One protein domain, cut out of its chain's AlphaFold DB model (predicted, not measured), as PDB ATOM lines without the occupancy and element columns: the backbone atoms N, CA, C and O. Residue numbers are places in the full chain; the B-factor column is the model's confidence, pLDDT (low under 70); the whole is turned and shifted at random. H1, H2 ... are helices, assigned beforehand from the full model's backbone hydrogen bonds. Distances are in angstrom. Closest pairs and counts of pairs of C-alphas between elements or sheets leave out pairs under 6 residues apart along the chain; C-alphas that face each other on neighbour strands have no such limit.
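Overview. This is residues 8 to 66 of the 78 residues of an uncharacterized protein of Actinobacteria bacterium (UniProt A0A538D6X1). A long helix, H3, and a shorter one, H2, lie side by side as a loose helical hairpin whose turn sticks out at one end as residues 27 to 35. At the other end of the hairpin H1 turns off from the start of H2 at about a right angle, and the little helix H4 sits beyond the end of H3, where the chain loops out through residues 53 to 59, which stick out, and folds back. The printed part has 59 residues with four named helices, H1, H2, H3 and H4 in that order along the chain, and no named strand; the class is all helix. The whole is loose, with a radius of gyration of the C-alphas of 13.2 A, and elongated, spanning 40 by 23 by 16 A.

Along the chain. The longest helix, H3, runs from Leu 34, with its C-alpha at (-4.950, 14.824, -54.723), to Leu 53, with its C-alpha at (-21.114, 25.596, -33.612); these C-alphas are 28.7 A apart. H2 covers residues 20 to 27 and is 10.5 A long from first to last C-alpha. H1 covers residues 8 to 18, begins with C-alpha 8 at (-0.458, 16.107, -28.168), and is 15.5 A long. H4, residues 60 to 64, is 6.1 A long and ends with C-alpha 64 at (-10.433, 21.005, -23.623).

Arrangement. H3 and H2 touch and form a helical hairpin, at a shallow tilt of 5 degrees, opposite ways. Their closest C-alphas are those of Leu 22 and Ala 44, 7.5 A apart, and H3 touches H2 with residues 40 to 44 alone. H1 and H2 are close but not clearly touching: their closest C-alphas, those of Asp 16 and Trp 23, are 7.9 A apart. The lines of H1 and H2 are about perpendicular, at 84 degrees. H1 and H3 are near each other, with 8 pairs of C-alphas within 10 A and no pair within 8 A. H3 and H4 are close but not clearly touching, with the closest C-alphas, those of Ala 52 and Leu 61, 7.1 A apart. H4 is apart from H1 and from H2. In H1, H2, H3 and H4 every O i to N i+4 pair is within hydrogen-bond range.

Size, cuts and confidence. The two C-alphas farthest apart are those of Asp 31 and Ala 57, at 40.1 A, while the first and last printed C-alphas, of Ile 8 and Gly 66, are 9.9 A apart. Without residues 27 to 35 and 53 to 59, which stand free, the body spans 31 by 19 by 15 A. The link from H1 to H2 is tight, and the links from H2 to H3 and from H3 to H4 are short, with 6 residues each. The printed part has no cut. The mean pLDDT of the printed part is 94.7, and no printed residue is under 70.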
ATOM      1  N   ILE A   8      -0.305  16.211 -26.715       90.88
ATOM      2  CA  ILE A   8      -0.458  16.107 -28.168       90.88
ATOM      3  C   ILE A   8      -1.129  14.775 -28.508       90.88
ATOM      4  O   ILE A   8      -2.112  14.785 -29.234       90.88
ATOM      5  N   ASP A   9      -0.702  13.672 -27.887       92.38
ATOM      6  CA  ASP A   9      -1.304  12.350 -28.115       92.38
ATOM      7  C   ASP A   9      -2.807  12.344 -27.775       92.38
ATOM      8  O   ASP A   9      -3.615  11.747 -28.479       92.38
ATOM      9  N   LEU A  10      -3.198  13.017 -26.685       91.69
ATOM     10  CA  LEU A  10      -4.603  13.122 -26.276       91.69
ATOM     11  C   LEU A  10      -5.425  14.006 -27.221       91.69
ATOM     12  O   LEU A  10      -6.588  13.705 -27.473       91.69
ATOM     13  N   LEU A  11      -4.824  15.076 -27.747       91.94
ATOM     14  CA  LEU A  11      -5.451  15.935 -28.748       91.94
ATOM     15  C   LEU A  11      -5.684  15.182 -30.061       91.94
ATOM     16  O   LEU A  11      -6.778  15.242 -30.615       91.94
ATOM     17  N   GLU A  12      -4.663  14.481 -30.553       93.31
ATOM     18  CA  GLU A  12      -4.759  13.673 -31.771       93.31
ATOM     19  C   GLU A  12      -5.848  12.607 -31.620       93.31
ATOM     20  O   GLU A  12      -6.703  12.479 -32.492       93.31
ATOM     21  N   LEU A  13      -5.894  11.933 -30.465       94.25
ATOM     22  CA  LEU A  13      -6.931  10.953 -30.162       94.25
ATOM     23  C   LEU A  13      -8.343  11.559 -30.161       94.25
ATOM     24  O   LEU A  13      -9.256  10.952 -30.718       94.25
ATOM     25  N   ASP A  14      -8.551  12.727 -29.548       94.19
ATOM     26  CA  ASP A  14      -9.869  13.383 -29.552       94.19
ATOM     27  C   ASP A  14     -10.314  13.753 -30.974       94.19
ATOM     28  O   ASP A  14     -11.454  13.491 -31.371       94.19
ATOM     29  N   ILE A  15      -9.396  14.300 -31.775       93.62
ATOM     30  CA  ILE A  15      -9.653  14.614 -33.184       93.62
ATOM     31  C   ILE A  15     -10.016  13.338 -33.953       93.62
ATOM     32  O   ILE A  15     -11.012  13.329 -34.678       93.62
ATOM     33  N   ASP A  16      -9.272  12.248 -33.763       95.38
ATOM     34  CA  ASP A  16      -9.533  10.976 -34.438       95.38
ATOM     35  C   ASP A  16     -10.891  10.382 -34.071       95.38
ATOM     36  O   ASP A  16     -11.616   9.911 -34.949       95.38
ATOM     37  N   LEU A  17     -11.280  10.452 -32.795       95.31
ATOM     38  CA  LEU A  17     -12.599  10.002 -32.348       95.31
ATOM     39  C   LEU A  17     -13.720  10.816 -33.004       95.31
ATOM     40  O   LEU A  17     -14.743  10.258 -33.404       95.31
ATOM     41  N   ARG A  18     -13.526  12.124 -33.181       94.38
ATOM     42  CA  ARG A  18     -14.507  13.010 -33.832       94.38
ATOM     43  C   ARG A  18     -14.575  12.825 -35.342       94.38
ATOM     44  O   ARG A  18     -15.622  13.091 -35.946       94.38
ATOM     45  N   LEU A  19     -13.488  12.359 -35.946       97.19
ATOM     46  CA  LEU A  19     -13.384  12.036 -37.364       97.19
ATOM     47  C   LEU A  19     -13.612  10.549 -37.660       97.19
ATOM     48  O   LEU A  19     -13.487  10.155 -38.813       97.19
ATOM     49  N   ALA A  20     -13.996   9.728 -36.678       97.25
ATOM     50  CA  ALA A  20     -14.089   8.274 -36.831       97.25
ATOM     51  C   ALA A  20     -14.929   7.825 -38.043       97.25
ATOM     52  O   ALA A  20     -14.516   6.936 -38.788       97.25
ATOM     53  N   ASP A  21     -16.071   8.471 -38.295       96.50
ATOM     54  CA  ASP A  21     -16.904   8.169 -39.467       96.50
ATOM     55  C   ASP A  21     -16.210   8.523 -40.788       96.50
ATOM     56  O   ASP A  21     -16.313   7.780 -41.763       96.50
ATOM     57  N   LEU A  22     -15.457   9.622 -40.804       97.19
ATOM     58  CA  LEU A  22     -14.671  10.044 -41.956       97.19
ATOM     59  C   LEU A  22     -13.485   9.096 -42.185       97.19
ATOM     60  O   LEU A  22     -13.170   8.766 -43.325       97.19
ATOM     61  N   TRP A  23     -12.860   8.597 -41.114       96.00
ATOM     62  CA  TRP A  23     -11.821   7.571 -41.199       96.00
ATOM     63  C   TRP A  23     -12.346   6.246 -41.730       96.00
ATOM     64  O   TRP A  23     -11.671   5.593 -42.525       96.00
ATOM     65  N   ARG A  24     -13.570   5.874 -41.352       97.31
ATOM     66  CA  ARG A  24     -14.256   4.718 -41.928       97.31
ATOM     67  C   ARG A  24     -14.453   4.888 -43.436       97.31
ATOM     68  O   ARG A  24     -14.126   3.974 -44.178       97.31
ATOM     69  N   GLU A  25     -14.919   6.050 -43.892       97.31
ATOM     70  CA  GLU A  25     -15.050   6.330 -45.331       97.31
ATOM     71  C   GLU A  25     -13.696   6.308 -46.051       97.31
ATOM     72  O   GLU A  25     -13.584   5.756 -47.143       97.31
ATOM     73  N   ALA A  26     -12.648   6.859 -45.429       97.06
ATOM     74  CA  ALA A  26     -11.295   6.841 -45.976       97.06
ATOM     75  C   ALA A  26     -10.745   5.414 -46.135       97.06
ATOM     76  O   ALA A  26     -10.023   5.147 -47.093       97.06
ATOM     77  N   ALA A  27     -11.093   4.496 -45.229       97.06
ATOM     78  CA  ALA A  27     -10.653   3.102 -45.284       97.06
ATOM     79  C   ALA A  27     -11.211   2.335 -46.497       97.06
ATOM     80  O   ALA A  27     -10.575   1.391 -46.965       97.06
ATOM     81  N   ASP A  28     -12.360   2.759 -47.030       97.06
ATOM     82  CA  ASP A  28     -12.984   2.142 -48.204       97.06
ATOM     83  C   ASP A  28     -12.420   2.686 -49.538       97.06
ATOM     84  O   ASP A  28     -12.669   2.110 -50.604       97.06
ATOM     85  N   VAL A  29     -11.618   3.760 -49.507       97.44
ATOM     86  CA  VAL A  29     -11.008   4.371 -50.699       97.44
ATOM     87  C   VAL A  29      -9.903   3.478 -51.262       97.44
ATOM     88  O   VAL A  29      -8.854   3.298 -50.647       97.44
ATOM     89  N   GLN A  30     -10.112   2.978 -52.481       97.12
ATOM     90  CA  GLN A  30      -9.129   2.144 -53.185       97.12
ATOM     91  C   GLN A  30      -8.111   2.970 -53.988       97.12
ATOM     92  O   GLN A  30      -6.940   2.607 -54.049       97.12
ATOM     93  N   ASP A  31      -8.541   4.102 -54.553       97.00
ATOM     94  CA  ASP A  31      -7.717   4.950 -55.420       97.00
ATOM     95  C   ASP A  31      -7.526   6.344 -54.815       97.00
ATOM     96  O   ASP A  31      -8.421   7.193 -54.831       97.00
ATOM     97  N   TRP A  32      -6.321   6.593 -54.302       97.94
ATOM     98  CA  TRP A  32      -5.951   7.883 -53.728       97.94
ATOM     99  C   TRP A  32      -5.373   8.825 -54.781       97.94
ATOM    100  O   TRP A  32      -4.397   8.517 -55.464       97.94
ATOM    101  N   ASN A  33      -5.946  10.022 -54.866       97.81
ATOM    102  CA  ASN A  33      -5.415  11.132 -55.648       97.81
ATOM    103  C   ASN A  33      -5.554  12.452 -54.870       97.81
ATOM    104  O   ASN A  33      -6.158  12.498 -53.794       97.81
ATOM    105  N   LEU A  34      -4.979  13.530 -55.407       98.38
ATOM    106  CA  LEU A  34      -4.950  14.824 -54.723       98.38
ATOM    107  C   LEU A  34      -6.354  15.392 -54.462       98.38
ATOM    108  O   LEU A  34      -6.571  15.996 -53.414       98.38
ATOM    109  N   ASP A  35      -7.306  15.164 -55.366       98.25
ATOM    110  CA  ASP A  35      -8.680  15.646 -55.213       98.25
ATOM    111  C   ASP A  35      -9.395  14.933 -54.061       98.25
ATOM    112  O   ASP A  35     -10.087  15.579 -53.269       98.25
ATOM    113  N   VAL A  36      -9.174  13.621 -53.922       97.94
ATOM    114  CA  VAL A  36      -9.696  12.811 -52.813       97.94
ATOM    115  C   VAL A  36      -9.105  13.286 -51.486       97.94
ATOM    116  O   VAL A  36      -9.853  13.605 -50.563       97.94
ATOM    117  N   VAL A  37      -7.780  13.446 -51.398       97.94
ATOM    118  CA  VAL A  37      -7.121  13.975 -50.188       97.94
ATOM    119  C   VAL A  37      -7.657  15.369 -49.841       97.94
ATOM    120  O   VAL A  37      -8.003  15.641 -48.691       97.94
ATOM    121  N   ALA A  38      -7.802  16.250 -50.835       98.31
ATOM    122  CA  ALA A  38      -8.361  17.584 -50.644       98.31
ATOM    123  C   ALA A  38      -9.828  17.559 -50.187       98.31
ATOM    124  O   ALA A  38     -10.257  18.468 -49.473       98.31
ATOM    125  N   ALA A  39     -10.615  16.562 -50.597       98.00
ATOM    126  CA  ALA A  39     -11.981  16.374 -50.118       98.00
ATOM    127  C   ALA A  39     -12.005  15.975 -48.636       98.00
ATOM    128  O   ALA A  39     -12.688  16.637 -47.856       98.00
ATOM    129  N   PHE A  40     -11.196  14.992 -48.227       97.94
ATOM    130  CA  PHE A  40     -11.085  14.581 -46.823       97.94
ATOM    131  C   PHE A  40     -10.596  15.713 -45.914       97.94
ATOM    132  O   PHE A  40     -11.180  15.940 -44.858       97.94
ATOM    133  N   MET A  41      -9.599  16.498 -46.344       97.56
ATOM    134  CA  MET A  41      -9.136  17.665 -45.577       97.56
ATOM    135  C   MET A  41     -10.251  18.699 -45.366       97.56
ATOM    136  O   MET A  41     -10.421  19.218 -44.264       97.56
ATOM    137  N   ARG A  42     -11.046  18.985 -46.407       97.94
ATOM    138  CA  ARG A  42     -12.194  19.900 -46.299       97.94
ATOM    139  C   ARG A  42     -13.304  19.328 -45.421       97.94
ATOM    140  O   ARG A  42     -13.911  20.092 -44.677       97.94
ATOM    141  N   ALA A  43     -13.555  18.023 -45.483       97.75
ATOM    142  CA  ALA A  43     -14.538  17.353 -44.636       97.75
ATOM    143  C   ALA A  43     -14.129  17.388 -43.156       97.75
ATOM    144  O   ALA A  43     -14.935  17.781 -42.317       97.75
ATOM    145  N   ALA A  44     -12.866  17.082 -42.841       97.12
ATOM    146  CA  ALA A  44     -12.329  17.171 -41.484       97.12
ATOM    147  C   ALA A  44     -12.402  18.605 -40.935       97.12
ATOM    148  O   ALA A  44     -12.874  18.832 -39.821       97.12
ATOM    149  N   TYR A  45     -12.016  19.591 -41.751       95.44
ATOM    150  CA  TYR A  45     -12.137  21.004 -41.389       95.44
ATOM    151  C   TYR A  45     -13.597  21.430 -41.173       95.44
ATOM    152  O   TYR A  45     -13.918  22.099 -40.192       95.44
ATOM    153  N   GLY A  46     -14.498  20.997 -42.059       95.88
ATOM    154  CA  GLY A  46     -15.935  21.227 -41.944       95.88
ATOM    155  C   GLY A  46     -16.531  20.615 -40.677       95.88
ATOM    156  O   GLY A  46     -17.320  21.273 -40.003       95.88
ATOM    157  N   LYS A  47     -16.108  19.400 -40.302       95.50
ATOM    158  CA  LYS A  47     -16.518  18.761 -39.046       95.50
ATOM    159  C   LYS A  47     -16.093  19.599 -37.840       95.50
ATOM    160  O   LYS A  47     -16.931  19.885 -36.994       95.50
ATOM    161  N   GLY A  48     -14.853  20.090 -37.823       93.81
ATOM    162  CA  GLY A  48     -14.373  20.995 -36.776       93.81
ATOM    163  C   GLY A  48     -15.217  22.269 -36.632       93.81
ATOM    164  O   GLY A  48     -15.505  22.685 -35.511       93.81
ATOM    165  N   TYR A  49     -15.676  22.861 -37.741       92.31
ATOM    166  CA  TYR A  49     -16.609  23.994 -37.688       92.31
ATOM    167  C   TYR A  49     -17.970  23.626 -37.113       92.31
ATOM    168  O   TYR A  49     -18.490  24.364 -36.281       92.31
ATOM    169  N   CYS A  50     -18.560  22.523 -37.575       93.94
ATOM    170  CA  CYS A  50     -19.849  22.065 -37.068       93.94
ATOM    171  C   CYS A  50     -19.777  21.820 -35.563       93.94
ATOM    172  O   CYS A  50     -20.629  22.310 -34.832       93.94
ATOM    173  N   ASP A  51     -18.724  21.150 -35.105       93.69
ATOM    174  CA  ASP A  51     -18.537  20.871 -33.690       93.69
ATOM    175  C   ASP A  51     -18.374  22.165 -32.872       93.69
ATOM    176  O   ASP A  51     -18.973  22.287 -31.807       93.69
ATOM    177  N   ALA A  52     -17.639  23.159 -33.397       91.88
ATOM    178  CA  ALA A  52     -17.507  24.484 -32.782       91.88
ATOM    179  C   ALA A  52     -18.849  25.245 -32.697       91.88
ATOM    180  O   ALA A  52     -19.073  26.040 -31.791       91.88
ATOM    181  N   LEU A  53     -19.767  25.012 -33.640       92.25
ATOM    182  CA  LEU A  53     -21.114  25.596 -33.612       92.25
ATOM    183  C   LEU A  53     -22.047  24.895 -32.617       92.25
ATOM    184  O   LEU A  53     -23.089  25.455 -32.273       92.25
ATOM    185  N   THR A  54     -21.694  23.689 -32.179       91.69
ATOM    186  CA  THR A  54     -22.482  22.872 -31.250       91.69
ATOM    187  C   THR A  54     -21.854  22.750 -29.863       91.69
ATOM    188  O   THR A  54     -22.309  21.928 -29.070       91.69
ATOM    189  N   GLU A  55     -20.816  23.534 -29.560       92.06
ATOM    190  CA  GLU A  55     -20.214  23.569 -28.224       92.06
ATOM    191  C   GLU A  55     -21.252  23.949 -27.162       92.06
ATOM    192  O   GLU A  55     -22.121  24.791 -27.399       92.06
ATOM    193  N   GLU A  56     -21.131  23.368 -25.964       90.19
ATOM    194  CA  GLU A  56     -21.965  23.752 -24.819       90.19
ATOM    195  C   GLU A  56     -21.750  25.229 -24.452       90.19
ATOM    196  O   GLU A  56     -22.712  25.967 -24.227       90.19
ATOM    197  N   ALA A  57     -20.489  25.671 -24.448       92.62
ATOM    198  CA  ALA A  57     -20.106  27.064 -24.288       92.62
ATOM    199  C   ALA A  57     -19.106  27.482 -25.382       92.62
ATOM    200  O   ALA A  57     -18.269  26.679 -25.798       92.62
ATOM    201  N   PRO A  58     -19.139  28.745 -25.850       90.56
ATOM    202  CA  PRO A  58     -18.199  29.213 -26.862       90.56
ATOM    203  C   PRO A  58     -16.741  29.025 -26.426       90.56
ATOM    204  O   PRO A  58     -16.304  29.635 -25.448       90.56
ATOM    205  N   GLY A  59     -15.979  28.242 -27.190       91.19
ATOM    206  CA  GLY A  59     -14.563  27.991 -26.941       91.19
ATOM    207  C   GLY A  59     -14.255  26.796 -26.038       91.19
ATOM    208  O   GLY A  59     -13.073  26.586 -25.763       91.19
ATOM    209  N   SER A  60     -15.249  26.003 -25.620       92.81
ATOM    210  CA  SER A  60     -15.035  24.783 -24.823       92.81
ATOM    211  C   SER A  60     -13.998  23.843 -25.445       92.81
ATOM    212  O   SER A  60     -13.080  23.416 -24.760       92.81
ATOM    213  N   LEU A  61     -14.037  23.617 -26.760       91.06
ATOM    214  CA  LEU A  61     -13.063  22.774 -27.455       91.06
ATOM    215  C   LEU A  61     -11.647  23.342 -27.388       91.06
ATOM    216  O   LEU A  61     -10.677  22.595 -27.287       91.06
ATOM    217  N   CYS A  62     -11.505  24.670 -27.436       91.12
ATOM    218  CA  CYS A  62     -10.196  25.290 -27.250       91.12
ATOM    219  C   CYS A  62      -9.671  25.010 -25.838       91.12
ATOM    220  O   CYS A  62      -8.497  24.682 -25.695       91.12
ATOM    221  N   GLU A  63     -10.516  25.119 -24.812       91.38
ATOM    222  CA  GLU A  63     -10.130  24.843 -23.423       91.38
ATOM    223  C   GLU A  63      -9.787  23.369 -23.203       91.38
ATOM    224  O   GLU A  63      -8.721  23.076 -22.652       91.38
ATOM    225  N   ASP A  64     -10.622  22.458 -23.706       88.94
ATOM    226  CA  ASP A  64     -10.433  21.005 -23.623       88.94
ATOM    227  C   ASP A  64      -9.102  20.575 -24.251       88.94
ATOM    228  O   ASP A  64      -8.385  19.716 -23.731       88.94
ATOM    229  N   HIS A  65      -8.714  21.231 -25.345       88.44
ATOM    230  CA  HIS A  65      -7.447  20.995 -26.039       88.44
ATOM    231  C   HIS A  65      -6.264  21.788 -25.457       88.44
ATOM    232  O   HIS A  65      -5.119  21.633 -25.892       88.44
ATOM    233  N   GLY A  66      -6.495  22.632 -24.446       88.12
ATOM    234  CA  GLY A  66      -5.470  23.458 -23.804       88.12
ATOM    235  C   GLY A  66      -4.976  24.630 -24.661       88.12
ATOM    236  O   GLY A  66      -3.866  25.131 -24.444       88.12
TER     237      GLY A  66